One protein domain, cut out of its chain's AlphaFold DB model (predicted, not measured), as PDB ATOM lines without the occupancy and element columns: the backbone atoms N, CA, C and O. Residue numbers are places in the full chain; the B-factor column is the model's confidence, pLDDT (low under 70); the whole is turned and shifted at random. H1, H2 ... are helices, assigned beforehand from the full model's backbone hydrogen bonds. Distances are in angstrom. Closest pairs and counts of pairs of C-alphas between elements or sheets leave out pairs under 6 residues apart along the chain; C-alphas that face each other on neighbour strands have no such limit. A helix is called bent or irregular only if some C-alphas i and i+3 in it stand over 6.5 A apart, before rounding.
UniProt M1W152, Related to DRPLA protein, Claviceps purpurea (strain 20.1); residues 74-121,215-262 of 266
ATOM      1  N   ALA A  74     -37.450  55.679 -22.795       91.06
ATOM      2  CA  ALA A  74     -37.107  54.888 -23.970       91.06
ATOM      3  C   ALA A  74     -35.794  54.113 -23.789       91.06
ATOM      4  O   ALA A  74     -35.746  52.916 -24.058       91.06
ATOM      5  N   ARG A  75     -34.754  54.767 -23.258       90.62
ATOM      6  CA  ARG A  75     -33.458  54.135 -22.965       90.62
ATOM      7  C   ARG A  75     -33.566  53.079 -21.867       90.62
ATOM      8  O   ARG A  75     -33.026  51.987 -22.020       90.62
ATOM      9  N   SER A  76     -34.268  53.389 -20.776       91.69
ATOM     10  CA  SER A  76     -34.506  52.437 -19.688       91.69
ATOM     11  C   SER A  76     -35.236  51.201 -20.196       91.69
ATOM     12  O   SER A  76     -34.795  50.091 -19.920       91.69
ATOM     13  N   TYR A  77     -36.297  51.394 -20.985       93.00
ATOM     14  CA  TYR A  77     -37.041  50.304 -21.604       93.00
ATOM     15  C   TYR A  77     -36.163  49.473 -22.538       93.00
ATOM     16  O   TYR A  77     -36.121  48.260 -22.393       93.00
ATOM     17  N   GLU A  78     -35.412  50.096 -23.449       92.56
ATOM     18  CA  GLU A  78     -34.530  49.372 -24.375       92.56
ATOM     19  C   GLU A  78     -33.509  48.500 -23.634       92.56
ATOM     20  O   GLU A  78     -33.260  47.362 -24.029       92.56
ATOM     21  N   ARG A  79     -32.972  49.005 -22.517       92.12
ATOM     22  CA  ARG A  79     -32.007  48.289 -21.680       92.12
ATOM     23  C   ARG A  79     -32.603  47.058 -21.000       92.12
ATOM     24  O   ARG A  79     -31.906  46.055 -20.893       92.12
ATOM     25  N   CYS A  80     -33.842  47.124 -20.508       91.06
ATOM     26  CA  CYS A  80     -34.430  46.043 -19.704       91.06
ATOM     27  C   CYS A  80     -35.565  45.268 -20.388       91.06
ATOM     28  O   CYS A  80     -36.058  44.305 -19.804       91.06
ATOM     29  N   LYS A  81     -35.975  45.617 -21.617       91.62
ATOM     30  CA  LYS A  81     -37.105  44.957 -22.295       91.62
ATOM     31  C   LYS A  81     -36.904  43.450 -22.449       91.62
ATOM     32  O   LYS A  81     -37.870  42.710 -22.309       91.62
ATOM     33  N   ALA A  82     -35.675  42.983 -22.677       91.62
ATOM     34  CA  ALA A  82     -35.390  41.551 -22.773       91.62
ATOM     35  C   ALA A  82     -35.781  40.815 -21.480       91.62
ATOM     36  O   ALA A  82     -36.511  39.827 -21.541       91.62
ATOM     37  N   ASP A  83     -35.389  41.355 -20.323       92.38
ATOM     38  CA  ASP A  83     -35.716  40.798 -19.006       92.38
ATOM     39  C   ASP A  83     -37.197  40.981 -18.658       92.38
ATOM     40  O   ASP A  83     -37.834  40.056 -18.156       92.38
ATOM     41  N   MET A  84     -37.781  42.144 -18.980       92.94
ATOM     42  CA  MET A  84     -39.211  42.408 -18.769       92.94
ATOM     43  C   MET A  84     -40.076  41.365 -19.479       92.94
ATOM     44  O   MET A  84     -41.042  40.855 -18.915       92.94
ATOM     45  N   TRP A  85     -39.735  41.048 -20.727       93.19
ATOM     46  CA  TRP A  85     -40.490  40.110 -21.549       93.19
ATOM     47  C   TRP A  85     -40.096  38.650 -21.315       93.19
ATOM     48  O   TRP A  85     -40.862  37.775 -21.713       93.19
ATOM     49  N   ALA A  86     -38.963  38.362 -20.666       92.06
ATOM     50  CA  ALA A  86     -38.420  37.009 -20.521       92.06
ATOM     51  C   ALA A  86     -39.416  36.023 -19.894       92.06
ATOM     52  O   ALA A  86     -39.602  34.920 -20.410       92.06
ATOM     53  N   GLN A  87     -40.105  36.425 -18.823       90.06
ATOM     54  CA  GLN A  87     -41.060  35.553 -18.136       90.06
ATOM     55  C   GLN A  87     -42.287  35.240 -19.008       90.06
ATOM     56  O   GLN A  87     -42.705  34.086 -19.098       90.06
ATOM     57  N   ILE A  88     -42.832  36.243 -19.705       90.50
ATOM     58  CA  ILE A  88     -43.946  36.053 -20.648       90.50
ATOM     59  C   ILE A  88     -43.493  35.180 -21.824       90.50
ATOM     60  O   ILE A  88     -44.214  34.284 -22.249       90.50
ATOM     61  N   ALA A  89     -42.292  35.421 -22.341       89.31
ATOM     62  CA  ALA A  89     -41.712  34.705 -23.469       89.31
ATOM     63  C   ALA A  89     -41.519  33.211 -23.170       89.31
ATOM     64  O   ALA A  89     -41.925  32.368 -23.974       89.31
ATOM     65  N   ALA A  90     -40.985  32.890 -21.987       88.00
ATOM     66  CA  ALA A  90     -40.824  31.521 -21.506       88.00
ATOM     67  C   ALA A  90     -42.174  30.791 -21.420       88.00
ATOM     68  O   ALA A  90     -42.338  29.715 -21.990       88.00
ATOM     69  N   GLU A  91     -43.176  31.422 -20.803       86.25
ATOM     70  CA  GLU A  91     -44.532  30.878 -20.636       86.25
ATOM     71  C   GLU A  91     -45.296  30.712 -21.970       86.25
ATOM     72  O   GLU A  91     -46.221  29.900 -22.106       86.25
ATOM     73  N   MET A  92     -44.919  31.503 -22.975       81.00
ATOM     74  CA  MET A  92     -45.496  31.491 -24.320       81.00
ATOM     75  C   MET A  92     -44.710  30.623 -25.311       81.00
ATOM     76  O   MET A  92     -45.168  30.465 -26.450       81.00
ATOM     77  N   ALA A  93     -43.569  30.065 -24.886       84.50
ATOM     78  CA  ALA A  93     -42.617  29.320 -25.708       84.50
ATOM     79  C   ALA A  93     -42.238  30.067 -27.003       84.50
ATOM     80  O   ALA A  93     -42.273  29.507 -28.102       84.50
ATOM     81  N   VAL A  94     -41.933  31.361 -26.884       81.94
ATOM     82  CA  VAL A  94     -41.482  32.220 -27.991       81.94
ATOM     83  C   VAL A  94     -40.305  33.084 -27.545       81.94
ATOM     84  O   VAL A  94     -40.129  33.290 -26.347       81.94
ATOM     85  N   PRO A  95     -39.504  33.634 -28.471       86.88
ATOM     86  CA  PRO A  95     -38.526  34.662 -28.130       86.88
ATOM     87  C   PRO A  95     -39.193  35.904 -27.517       86.88
ATOM     88  O   PRO A  95     -40.306  36.273 -27.896       86.88
ATOM     89  N   TRP A  96     -38.492  36.598 -26.618       91.56
ATOM     90  CA  TRP A  96     -38.996  37.825 -25.981       91.56
ATOM     91  C   TRP A  96     -39.353  38.918 -26.994       91.56
ATOM     92  O   TRP A  96     -40.352  39.616 -26.828       91.56
ATOM     93  N   SER A  97     -38.590  39.010 -28.084       87.56
ATOM     94  CA  SER A  97     -38.809  39.975 -29.162       87.56
ATOM     95  C   SER A  97     -40.130  39.729 -29.886       87.56
ATOM     96  O   SER A  97     -40.815  40.668 -30.279       87.56
ATOM     97  N   GLU A  98     -40.539  38.466 -30.011       83.56
ATOM     98  CA  GLU A  98     -41.821  38.095 -30.600       83.56
ATOM     99  C   GLU A  98     -42.987  38.467 -29.670       83.56
ATOM    100  O   GLU A  98     -43.993  39.005 -30.137       83.56
ATOM    101  N   ALA A  99     -42.846  38.253 -28.356       87.75
ATOM    102  CA  ALA A  99     -43.848  38.666 -27.370       87.75
ATOM    103  C   ALA A  99     -44.041  40.195 -27.356       87.75
ATOM    104  O   ALA A  99     -45.178  40.670 -27.415       87.75
ATOM    105  N   GLU A 100     -42.945  40.960 -27.368       91.75
ATOM    106  CA  GLU A 100     -42.970  42.424 -27.468       91.75
ATOM    107  C   GLU A 100     -43.670  42.884 -28.757       91.75
ATOM    108  O   GLU A 100     -44.558  43.739 -28.747       91.75
ATOM    109  N   ARG A 101     -43.297  42.291 -29.891       86.06
ATOM    110  CA  ARG A 101     -43.864  42.633 -31.195       86.06
ATOM    111  C   ARG A 101     -45.377  42.384 -31.231       86.06
ATOM    112  O   ARG A 101     -46.123  43.214 -31.750       86.06
ATOM    113  N   ILE A 102     -45.846  41.278 -30.648       83.50
ATOM    114  CA  ILE A 102     -47.280  40.981 -30.513       83.50
ATOM    115  C   ILE A 102     -47.975  41.955 -29.553       83.50
ATOM    116  O   ILE A 102     -49.082  42.397 -29.857       83.50
ATOM    117  N   HIS A 103     -47.344  42.345 -28.442       89.56
ATOM    118  CA  HIS A 103     -47.863  43.384 -27.539       89.56
ATOM    119  C   HIS A 103     -48.160  44.688 -28.287       89.56
ATOM    120  O   HIS A 103     -49.247  45.258 -28.141       89.56
ATOM    121  N   TRP A 104     -47.240  45.118 -29.152       88.31
ATOM    122  CA  TRP A 104     -47.429  46.312 -29.974       88.31
ATOM    123  C   TRP A 104     -48.577  46.176 -30.975       88.31
ATOM    124  O   TRP A 104     -49.343  47.121 -31.157       88.31
ATOM    125  N   ILE A 105     -48.732  44.998 -31.578       81.62
ATOM    126  CA  ILE A 105     -49.809  44.696 -32.533       81.62
ATOM    127  C   ILE A 105     -51.183  44.690 -31.880       81.62
ATOM    128  O   ILE A 105     -52.139  45.215 -32.449       81.62
ATOM    129  N   ILE A 106     -51.303  44.060 -30.709       82.06
ATOM    130  CA  ILE A 106     -52.571  44.004 -29.978       82.06
ATOM    131  C   ILE A 106     -52.966  45.429 -29.576       82.06
ATOM    132  O   ILE A 106     -54.119  45.833 -29.743       82.06
ATOM    133  N   GLY A 107     -51.995  46.205 -29.091       84.12
ATOM    134  CA  GLY A 107     -52.193  47.588 -28.693       84.12
ATOM    135  C   GLY A 107     -52.957  47.734 -27.373       84.12
ATOM    136  O   GLY A 107     -53.631  46.821 -26.887       84.12
ATOM    137  N   LYS A 108     -52.872  48.932 -26.788       84.94
ATOM    138  CA  LYS A 108     -53.335  49.227 -25.422       84.94
ATOM    139  C   LYS A 108     -54.778  48.792 -25.141       84.94
ATOM    140  O   LYS A 108     -55.048  48.164 -24.120       84.94
ATOM    141  N   THR A 109     -55.712  49.136 -26.028       77.81
ATOM    142  CA  THR A 109     -57.147  48.903 -25.800       77.81
ATOM    143  C   THR A 109     -57.487  47.417 -25.772       77.81
ATOM    144  O   THR A 109     -58.248  46.978 -24.914       77.81
ATOM    145  N   GLN A 110     -56.924  46.632 -26.694       78.75
ATOM    146  CA  GLN A 110     -57.176  45.194 -26.738       78.75
ATOM    147  C   GLN A 110     -56.396  44.455 -25.647       78.75
ATOM    148  O   GLN A 110     -56.946  43.511 -25.092       78.75
ATOM    149  N   MET A 111     -55.187  44.911 -25.293       85.06
ATOM    150  CA  MET A 111     -54.412  44.363 -24.173       85.06
ATOM    151  C   MET A 111     -55.198  44.445 -22.865       85.06
ATOM    152  O   MET A 111     -55.416  43.427 -22.216       85.06
ATOM    153  N   ALA A 112     -55.710  45.635 -22.530       82.25
ATOM    154  CA  ALA A 112     -56.501  45.832 -21.319       82.25
ATOM    155  C   ALA A 112     -57.818  45.046 -21.365       82.25
ATOM    156  O   ALA A 112     -58.159  44.345 -20.418       82.25
ATOM    157  N   LYS A 113     -58.546  45.111 -22.492       77.56
ATOM    158  CA  LYS A 113     -59.826  44.406 -22.623       77.56
ATOM    159  C   LYS A 113     -59.660  42.896 -22.456       77.56
ATOM    160  O   LYS A 113     -60.438  42.292 -21.742       77.56
ATOM    161  N   ARG A 114     -58.669  42.283 -23.104       75.38
ATOM    162  CA  ARG A 114     -58.470  40.822 -23.094       75.38
ATOM    163  C   ARG A 114     -57.766  40.326 -21.831       75.38
ATOM    164  O   ARG A 114     -57.919  39.162 -21.482       75.38
ATOM    165  N   GLY A 115     -56.985  41.182 -21.171       73.69
ATOM    166  CA  GLY A 115     -56.304  40.856 -19.919       73.69
ATOM    167  C   GLY A 115     -57.247  40.801 -18.717       73.69
ATOM    168  O   GLY A 115     -57.025  39.997 -17.820       73.69
ATOM    169  N   SER A 116     -58.313  41.610 -18.717       71.06
ATOM    170  CA  SER A 116     -59.293  41.679 -17.620       71.06
ATOM    171  C   SER A 116     -60.569  40.859 -17.847       71.06
ATOM    172  O   SER A 116     -61.425  40.823 -16.968       71.06
ATOM    173  N   ASP A 117     -60.737  40.260 -19.026       63.69
ATOM    174  CA  ASP A 117     -61.982  39.608 -19.434       63.69
ATOM    175  C   ASP A 117     -61.885  38.078 -19.294       63.69
ATOM    176  O   ASP A 117     -61.180  37.395 -20.045       63.69
ATOM    177  N   ASP A 118     -62.613  37.540 -18.313       55.62
ATOM    178  CA  ASP A 118     -62.793  36.100 -18.100       55.62
ATOM    179  C   ASP A 118     -63.922  35.495 -18.957       55.62
ATOM    180  O   ASP A 118     -64.060  34.274 -19.010       55.62
ATOM    181  N   PHE A 119     -64.693  36.314 -19.689       45.75
ATOM    182  CA  PHE A 119     -65.753  35.870 -20.605       45.75
ATOM    183  C   PHE A 119     -65.253  35.450 -21.991       45.75
ATOM    184  O   PHE A 119     -66.032  34.879 -22.761       45.75
ATOM    185  N   PHE A 120     -63.972  35.647 -22.325       46.75
ATOM    186  CA  PHE A 120     -63.361  34.944 -23.457       46.75
ATOM    187  C   PHE A 120     -63.174  33.470 -23.096       46.75
ATOM    188  O   PHE A 120     -62.080  33.007 -22.778       46.75
ATOM    189  N   SER A 121     -64.291  32.749 -23.128       37.44
ATOM    190  CA  SER A 121     -64.371  31.305 -23.008       37.44
ATOM    191  C   SER A 121     -63.388  30.635 -23.963       37.44
ATOM    192  O   SER A 121     -63.572  30.687 -25.174       37.44
ATOM    193  N   LYS A 215     -53.216  35.052 -28.129       81.75
ATOM    194  CA  LYS A 215     -53.188  36.498 -27.846       81.75
ATOM    195  C   LYS A 215     -53.823  36.817 -26.491       81.75
ATOM    196  O   LYS A 215     -53.271  37.626 -25.752       81.75
ATOM    197  N   ASN A 216     -54.939  36.174 -26.144       83.44
ATOM    198  CA  ASN A 216     -55.588  36.332 -24.841       83.44
ATOM    199  C   ASN A 216     -54.678  35.853 -23.702       83.44
ATOM    200  O   ASN A 216     -54.539  36.571 -22.715       83.44
ATOM    201  N   LYS A 217     -53.993  34.706 -23.860       84.81
ATOM    202  CA  LYS A 217     -52.990  34.226 -22.894       84.81
ATOM    203  C   LYS A 217     -51.901  35.279 -22.671       84.81
ATOM    204  O   LYS A 217     -51.628  35.622 -21.526       84.81
ATOM    205  N   LEU A 218     -51.349  35.859 -23.742       88.50
ATOM    206  CA  LEU A 218     -50.364  36.942 -23.623       88.50
ATOM    207  C   LEU A 218     -50.934  38.166 -22.892       88.50
ATOM    208  O   LEU A 218     -50.255  38.718 -22.034       88.50
ATOM    209  N   CYS A 219     -52.175  38.569 -23.184       88.19
ATOM    210  CA  CYS A 219     -52.814  39.701 -22.502       88.19
ATOM    211  C   CYS A 219     -52.984  39.437 -20.999       88.19
ATOM    212  O   CYS A 219     -52.702  40.323 -20.198       88.19
ATOM    213  N   LYS A 220     -53.402  38.224 -20.608       88.38
ATOM    214  CA  LYS A 220     -53.556  37.833 -19.196       88.38
ATOM    215  C   LYS A 220     -52.217  37.815 -18.457       88.38
ATOM    216  O   LYS A 220     -52.126  38.342 -17.354       88.38
ATOM    217  N   LEU A 221     -51.174  37.263 -19.080       90.62
ATOM    218  CA  LEU A 221     -49.820  37.258 -18.514       90.62
ATOM    219  C   LEU A 221     -49.243  38.669 -18.393       90.62
ATOM    220  O   LEU A 221     -48.617  39.001 -17.393       90.62
ATOM    221  N   TYR A 222     -49.467  39.516 -19.395       92.62
ATOM    222  CA  TYR A 222     -49.056  40.909 -19.322       92.62
ATOM    223  C   TYR A 222     -49.799  41.644 -18.202       92.62
ATOM    224  O   TYR A 222     -49.169  42.337 -17.414       92.62
ATOM    225  N   GLU A 223     -51.117  41.475 -18.074       91.38
ATOM    226  CA  GLU A 223     -51.902  42.139 -17.028       91.38
ATOM    227  C   GLU A 223     -51.446  41.748 -15.614       91.38
ATOM    228  O   GLU A 223     -51.400  42.609 -14.734       91.38
ATOM    229  N   SER A 224     -51.058  40.484 -15.404       90.38
ATOM    230  CA  SER A 224     -50.566  40.009 -14.107       90.38
ATOM    231  C   SER A 224     -49.129  40.442 -13.800       90.38
ATOM    232  O   SER A 224     -48.812  40.688 -12.637       90.38
ATOM    233  N   LEU A 225     -48.268  40.571 -14.816       91.44
ATOM    234  CA  LEU A 225     -46.836  40.858 -14.642       91.44
ATOM    235  C   LEU A 225     -46.456  42.326 -14.870       91.44
ATOM    236  O   LEU A 225     -45.393  42.760 -14.433       91.44
ATOM    237  N   LYS A 226     -47.303  43.141 -15.506       91.62
ATOM    238  CA  LYS A 226     -46.947  44.526 -15.864       91.62
ATOM    239  C   LYS A 226     -46.558  45.383 -14.655       91.62
ATOM    240  O   LYS A 226     -45.711  46.259 -14.785       91.62
ATOM    241  N   SER A 227     -47.133  45.145 -13.475       92.12
ATOM    242  CA  SER A 227     -46.802  45.924 -12.275       92.12
ATOM    243  C   SER A 227     -45.339  45.748 -11.857       92.12
ATOM    244  O   SER A 227     -44.700  46.742 -11.523       92.12
ATOM    245  N   SER A 228     -44.797  44.528 -11.931       93.00
ATOM    246  CA  SER A 228     -43.386  44.251 -11.648       93.00
ATOM    247  C   SER A 228     -42.486  44.642 -12.820       93.00
ATOM    248  O   SER A 228     -41.447  45.258 -12.596       93.00
ATOM    249  N   MET A 229     -42.907  44.384 -14.065       92.56
ATOM    250  CA  MET A 229     -42.150  44.762 -15.269       92.56
ATOM    251  C   MET A 229     -41.856  46.269 -15.306       92.56
ATOM    252  O   MET A 229     -40.739  46.683 -15.612       92.56
ATOM    253  N   TRP A 230     -42.853  47.099 -14.986       94.12
ATOM    254  CA  TRP A 230     -42.742  48.558 -15.049       94.12
ATOM    255  C   TRP A 230     -42.245  49.204 -13.750       94.12
ATOM    256  O   TRP A 230     -41.979  50.406 -13.762       94.12
ATOM    257  N   ALA A 231     -42.115  48.458 -12.645       92.62
ATOM    258  CA  ALA A 231     -41.702  49.005 -11.349       92.62
ATOM    259  C   ALA A 231     -40.311  49.646 -11.420       92.62
ATOM    260  O   ALA A 231     -40.176  50.833 -11.144       92.62
ATOM    261  N   ASN A 232     -39.319  48.903 -11.917       90.62
ATOM    262  CA  ASN A 232     -37.934  49.377 -12.002       90.62
ATOM    263  C   ASN A 232     -37.803  50.650 -12.860       90.62
ATOM    264  O   ASN A 232     -37.092  51.585 -12.499       90.62
ATOM    265  N   ILE A 233     -38.521  50.704 -13.989       91.00
ATOM    266  CA  ILE A 233     -38.555  51.885 -14.868       91.00
ATOM    267  C   ILE A 233     -39.258  53.056 -14.166       91.00
ATOM    268  O   ILE A 233     -38.825  54.202 -14.284       91.00
ATOM    269  N   GLY A 234     -40.346  52.777 -13.447       88.62
ATOM    270  CA  GLY A 234     -41.061  53.764 -12.645       88.62
ATOM    271  C   GLY A 234     -40.153  54.407 -11.600       88.62
ATOM    272  O   GLY A 234     -40.046  55.632 -11.557       88.62
ATOM    273  N   ASP A 235     -39.430  53.591 -10.836       88.88
ATOM    274  CA  ASP A 235     -38.502  54.051  -9.804       88.88
ATOM    275  C   ASP A 235     -37.362  54.892 -10.401       88.88
ATOM    276  O   ASP A 235     -37.059  55.976  -9.901       88.88
ATOM    277  N   GLU A 236     -36.790  54.472 -11.535       87.06
ATOM    278  CA  GLU A 236     -35.730  55.221 -12.225       87.06
ATOM    279  C   GLU A 236     -36.204  56.590 -12.748       87.06
ATOM    280  O   GLU A 236     -35.441  57.565 -12.788       87.06
ATOM    281  N   LEU A 237     -37.471  56.687 -13.150       85.06
ATOM    282  CA  LEU A 237     -38.102  57.934 -13.585       85.06
ATOM    283  C   LEU A 237     -38.677  58.749 -12.417       85.06
ATOM    284  O   LEU A 237     -39.056  59.902 -12.628       85.06
ATOM    285  N   ASN A 238     -38.706  58.188 -11.203       85.69
ATOM    286  CA  ASN A 238     -39.400  58.721 -10.030       85.69
ATOM    287  C   ASN A 238     -40.905  58.950 -10.287       85.69
ATOM    288  O   ASN A 238     -41.466  60.008  -9.984       85.69
ATOM    289  N   VAL A 239     -41.557  57.965 -10.913       85.00
ATOM    290  CA  VAL A 239     -42.977  57.988 -11.290       85.00
ATOM    291  C   VAL A 239     -43.628  56.645 -10.963       85.00
ATOM    292  O   VAL A 239     -42.982  55.607 -11.056       85.00
ATOM    293  N   PRO A 240     -44.935  56.601 -10.654       89.25
ATOM    294  CA  PRO A 240     -45.629  55.326 -10.515       89.25
ATOM    295  C   PRO A 240     -45.542  54.501 -11.807       89.25
ATOM    296  O   PRO A 240     -45.713  55.049 -12.897       89.25
ATOM    297  N   TRP A 241     -45.391  53.178 -11.698       92.25
ATOM    298  CA  TRP A 241     -45.277  52.268 -12.850       92.25
ATOM    299  C   TRP A 241     -46.399  52.447 -13.894       92.25
ATOM    300  O   TRP A 241     -46.156  52.385 -15.096       92.25
ATOM    301  N   LYS A 242     -47.625  52.776 -13.454       91.31
ATOM    302  CA  LYS A 242     -48.781  53.066 -14.330       91.31
ATOM    303  C   LYS A 242     -48.535  54.260 -15.255       91.31
ATOM    304  O   LYS A 242     -49.038  54.304 -16.376       91.31
ATOM    305  N   VAL A 243     -47.794  55.258 -14.771       88.12
ATOM    306  CA  VAL A 243     -47.427  56.449 -15.545       88.12
ATOM    307  C   VAL A 243     -46.366  56.088 -16.577       88.12
ATOM    308  O   VAL A 243     -46.515  56.494 -17.728       88.12
ATOM    309  N   ALA A 244     -45.364  55.286 -16.199       89.62
ATOM    310  CA  ALA A 244     -44.344  54.780 -17.120       89.62
ATOM    311  C   ALA A 244     -44.975  53.947 -18.250       89.62
ATOM    312  O   ALA A 244     -44.782  54.261 -19.425       89.62
ATOM    313  N   GLU A 245     -45.843  52.987 -17.914       93.44
ATOM    314  CA  GLU A 245     -46.622  52.222 -18.896       93.44
ATOM    315  C   GLU A 245     -47.482  53.153 -19.776       93.44
ATOM    316  O   GLU A 245     -47.549  53.028 -21.000       93.44
ATOM    317  N   GLY A 246     -48.143  54.141 -19.171       89.50
ATOM    318  CA  GLY A 246     -48.945  55.116 -19.903       89.50
ATOM    319  C   GLY A 246     -48.125  55.994 -20.856       89.50
ATOM    320  O   GLY A 246     -48.646  56.433 -21.882       89.50
ATOM    321  N   MET A 247     -46.867  56.287 -20.530       89.00
ATOM    322  CA  MET A 247     -45.933  56.981 -21.418       89.00
ATOM    323  C   MET A 247     -45.475  56.068 -22.559       89.00
ATOM    324  O   MET A 247     -45.536  56.502 -23.706       89.00
ATOM    325  N   HIS A 248     -45.138  54.808 -22.273       92.25
ATOM    326  CA  HIS A 248     -44.784  53.787 -23.271       92.25
ATOM    327  C   HIS A 248     -45.844  53.660 -24.365       92.25
ATOM    328  O   HIS A 248     -45.557  53.792 -25.553       92.25
ATOM    329  N   TRP A 249     -47.111  53.525 -23.966       91.56
ATOM    330  CA  TRP A 249     -48.217  53.452 -24.918       91.56
ATOM    331  C   TRP A 249     -48.440  54.738 -25.718       91.56
ATOM    332  O   TRP A 249     -48.910  54.667 -26.849       91.56
ATOM    333  N   ARG A 250     -48.150  55.913 -25.141       88.94
ATOM    334  CA  ARG A 250     -48.299  57.205 -25.833       88.94
ATOM    335  C   ARG A 250     -47.185  57.457 -26.842       88.94
ATOM    336  O   ARG A 250     -47.451  58.073 -27.866       88.94
ATOM    337  N   LEU A 251     -45.965  57.022 -26.535       87.25
ATOM    338  CA  LEU A 251     -44.825  57.110 -27.447       87.25
ATOM    339  C   LEU A 251     -44.964  56.113 -28.600       87.25
ATOM    340  O   LEU A 251     -44.605  56.432 -29.732       87.25
ATOM    341  N   GLY A 252     -45.525  54.932 -28.321       88.12
ATOM    342  CA  GLY A 252     -45.662  53.860 -29.300       88.12
ATOM    343  C   GLY A 252     -44.312  53.260 -29.702       88.12
ATOM    344  O   GLY A 252     -43.254  53.745 -29.308       88.12
ATOM    345  N   ALA A 253     -44.342  52.201 -30.512       86.38
ATOM    346  CA  ALA A 253     -43.129  51.462 -30.871       86.38
ATOM    347  C   ALA A 253     -42.080  52.342 -31.581       86.38
ATOM    348  O   ALA A 253     -40.907  52.314 -31.220       86.38
ATOM    349  N   ALA A 254     -42.510  53.171 -32.540       84.44
ATOM    350  CA  ALA A 254     -41.613  54.055 -33.284       84.44
ATOM    351  C   ALA A 254     -40.984  55.136 -32.388       84.44
ATOM    352  O   ALA A 254     -39.771  55.318 -32.415       84.44
ATOM    353  N   GLY A 255     -41.788  55.797 -31.547       85.75
ATOM    354  CA  GLY A 255     -41.291  56.837 -30.646       85.75
ATOM    355  C   GLY A 255     -40.380  56.291 -29.545       85.75
ATOM    356  O   GLY A 255     -39.443  56.974 -29.141       85.75
ATOM    357  N   MET A 256     -40.616  55.062 -29.076       90.62
ATOM    358  CA  MET A 256     -39.715  54.380 -28.144       90.62
ATOM    359  C   MET A 256     -38.371  54.050 -28.808       90.62
ATOM    360  O   MET A 256     -37.327  54.358 -28.241       90.62
ATOM    361  N   ALA A 257     -38.384  53.489 -30.020       87.06
ATOM    362  CA  ALA A 257     -37.161  53.122 -30.732       87.06
ATOM    363  C   ALA A 257     -36.304  54.346 -31.096       87.06
ATOM    364  O   ALA A 257     -35.110  54.373 -30.806       87.06
ATOM    365  N   GLU A 258     -36.919  55.388 -31.664       87.25
ATOM    366  CA  GLU A 258     -36.229  56.621 -32.059       87.25
ATOM    367  C   GLU A 258     -35.500  57.259 -30.871       87.25
ATOM    368  O   GLU A 258     -34.318  57.583 -30.950       87.25
ATOM    369  N   ARG A 259     -36.188  57.378 -29.732       86.31
ATOM    370  CA  ARG A 259     -35.671  58.050 -28.533       86.31
ATOM    371  C   ARG A 259     -34.638  57.235 -27.771       86.31
ATOM    372  O   ARG A 259     -33.778  57.819 -27.115       86.31
ATOM    373  N   ALA A 260     -34.706  55.909 -27.861       83.75
ATOM    374  CA  ALA A 260     -33.690  55.031 -27.294       83.75
ATOM    375  C   ALA A 260     -32.339  55.194 -28.013       83.75
ATOM    376  O   ALA A 260     -31.294  55.070 -27.378       83.75
ATOM    377  N   SER A 261     -32.356  55.524 -29.310       77.81
ATOM    378  CA  SER A 261     -31.153  55.748 -30.122       77.81
ATOM    379  C   SER A 261     -30.561  57.160 -30.019       77.81
ATOM    380  O   SER A 261     -29.465  57.386 -30.526       77.81
ATOM    381  N   VAL A 262     -31.240  58.116 -29.371       73.06
ATOM    382  CA  VAL A 262     -30.721  59.487 -29.211       73.06
ATOM    383  C   VAL A 262     -29.551  59.485 -28.211       73.06
ATOM    384  O   VAL A 262     -29.757  59.085 -27.057       73.06
TER     385      VAL A 262
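What this domain is: This is residues 74 to 121 and 215 to 262 of the 266 residues of the protein "Related to DRPLA protein" of Claviceps purpurea (strain 20.1) (UniProt M1W152). Two bent helices, H2 and H5, each fold into an L and arch over a base made by H1 and by H3 with H4. H2 covers one end, with H2a on H1 and H2b on H3; H5 covers the other, with H5a on H4 and H5b on the first residues of H1, while residues 117 to 121 trail off beyond H2b. The printed part has 96 residues with five named helices, in the order H1, H2, H3, H4, H5, and no named strand; the class is all helix. It is compact, with a radius of gyration of the C-alphas of 13.0 A, and elongated in outline, spanning 43 by 26 by 21 A.

Where its parts are: H2, residues 96 to 115, was assigned as one helix by its hydrogen bonds but is bent: C-alphas 105 and 108 are 9.1 A apart. Its arms are H2a, residues 96 to 105, 14.4 A long, and H2b, residues 108 to 115, 10.4 A. H5, residues 241 to 260, likewise assigned as one helix, is bent, with C-alphas 250 and 253 9.2 A apart; its arms are H5a, residues 241 to 250, 14.2 A, and H5b, residues 253 to 260, 10.7 A, ending at C-alpha 260 (-33.690, 55.031, -27.294). H1, residues 74 to 92, 24.9 A, begins at C-alpha 74 (-37.107, 54.888, -23.970); it is irregular, with C-alphas 79 and 82 7.6 A apart, and has a kink of 46 degrees near residue 81. H3, residues 215 to 229, 18.7 A, begins at C-alpha 215 (-53.188, 36.498, -27.846) and is irregular, with C-alphas 224 and 227 7.2 A apart. H4, residues 231 to 237, is 9.9 A long.

How they stand to each other: H2a and H2b stand at a steep tilt of 69 degrees, only just short of perpendicular. H2a touches H1 about perpendicular, at 79 degrees, the closest C-alphas being those of Ala 89 and Trp 96, 4.8 A apart. H2b touches H3 about perpendicular, at 78 degrees, closest at Gly 115 and Lys 220, C-alphas 4.1 A apart. H1, with residues 84 to 92 alone, touches H3, closest at the C-alphas of Met 84 and Met 229, 5.1 A, opposite ways at a steep tilt of 50 degrees. H5a touches H4 at 75 degrees, about perpendicular, closest at the C-alphas of Gly 234 and Trp 241, 4.5 A. H5b touches residues 74 to 78 of H1, closest at the C-alphas of Arg 75 and Ala 260, 4.4 A. H2a and H5b are close but not clearly touching. Every O i to N i+4 pair is within hydrogen-bond range in H2a, H2b, H4, H5a and H5b, against 11 of 15 in H1 and 9 of 11 in H3.

The domain as a whole: The two C-alphas farthest apart, those of Ser 121 and Val 262, are 44.3 A apart. Residues 122 to 214 are not printed, and C-alphas 121 and 215 are 13.2 A apart across this cut. The links H1 to H2, H3 to H4 and H4 to H5 are tight. Mean pLDDT of the printed part is 85.5; residues 117 to 121 are under 70.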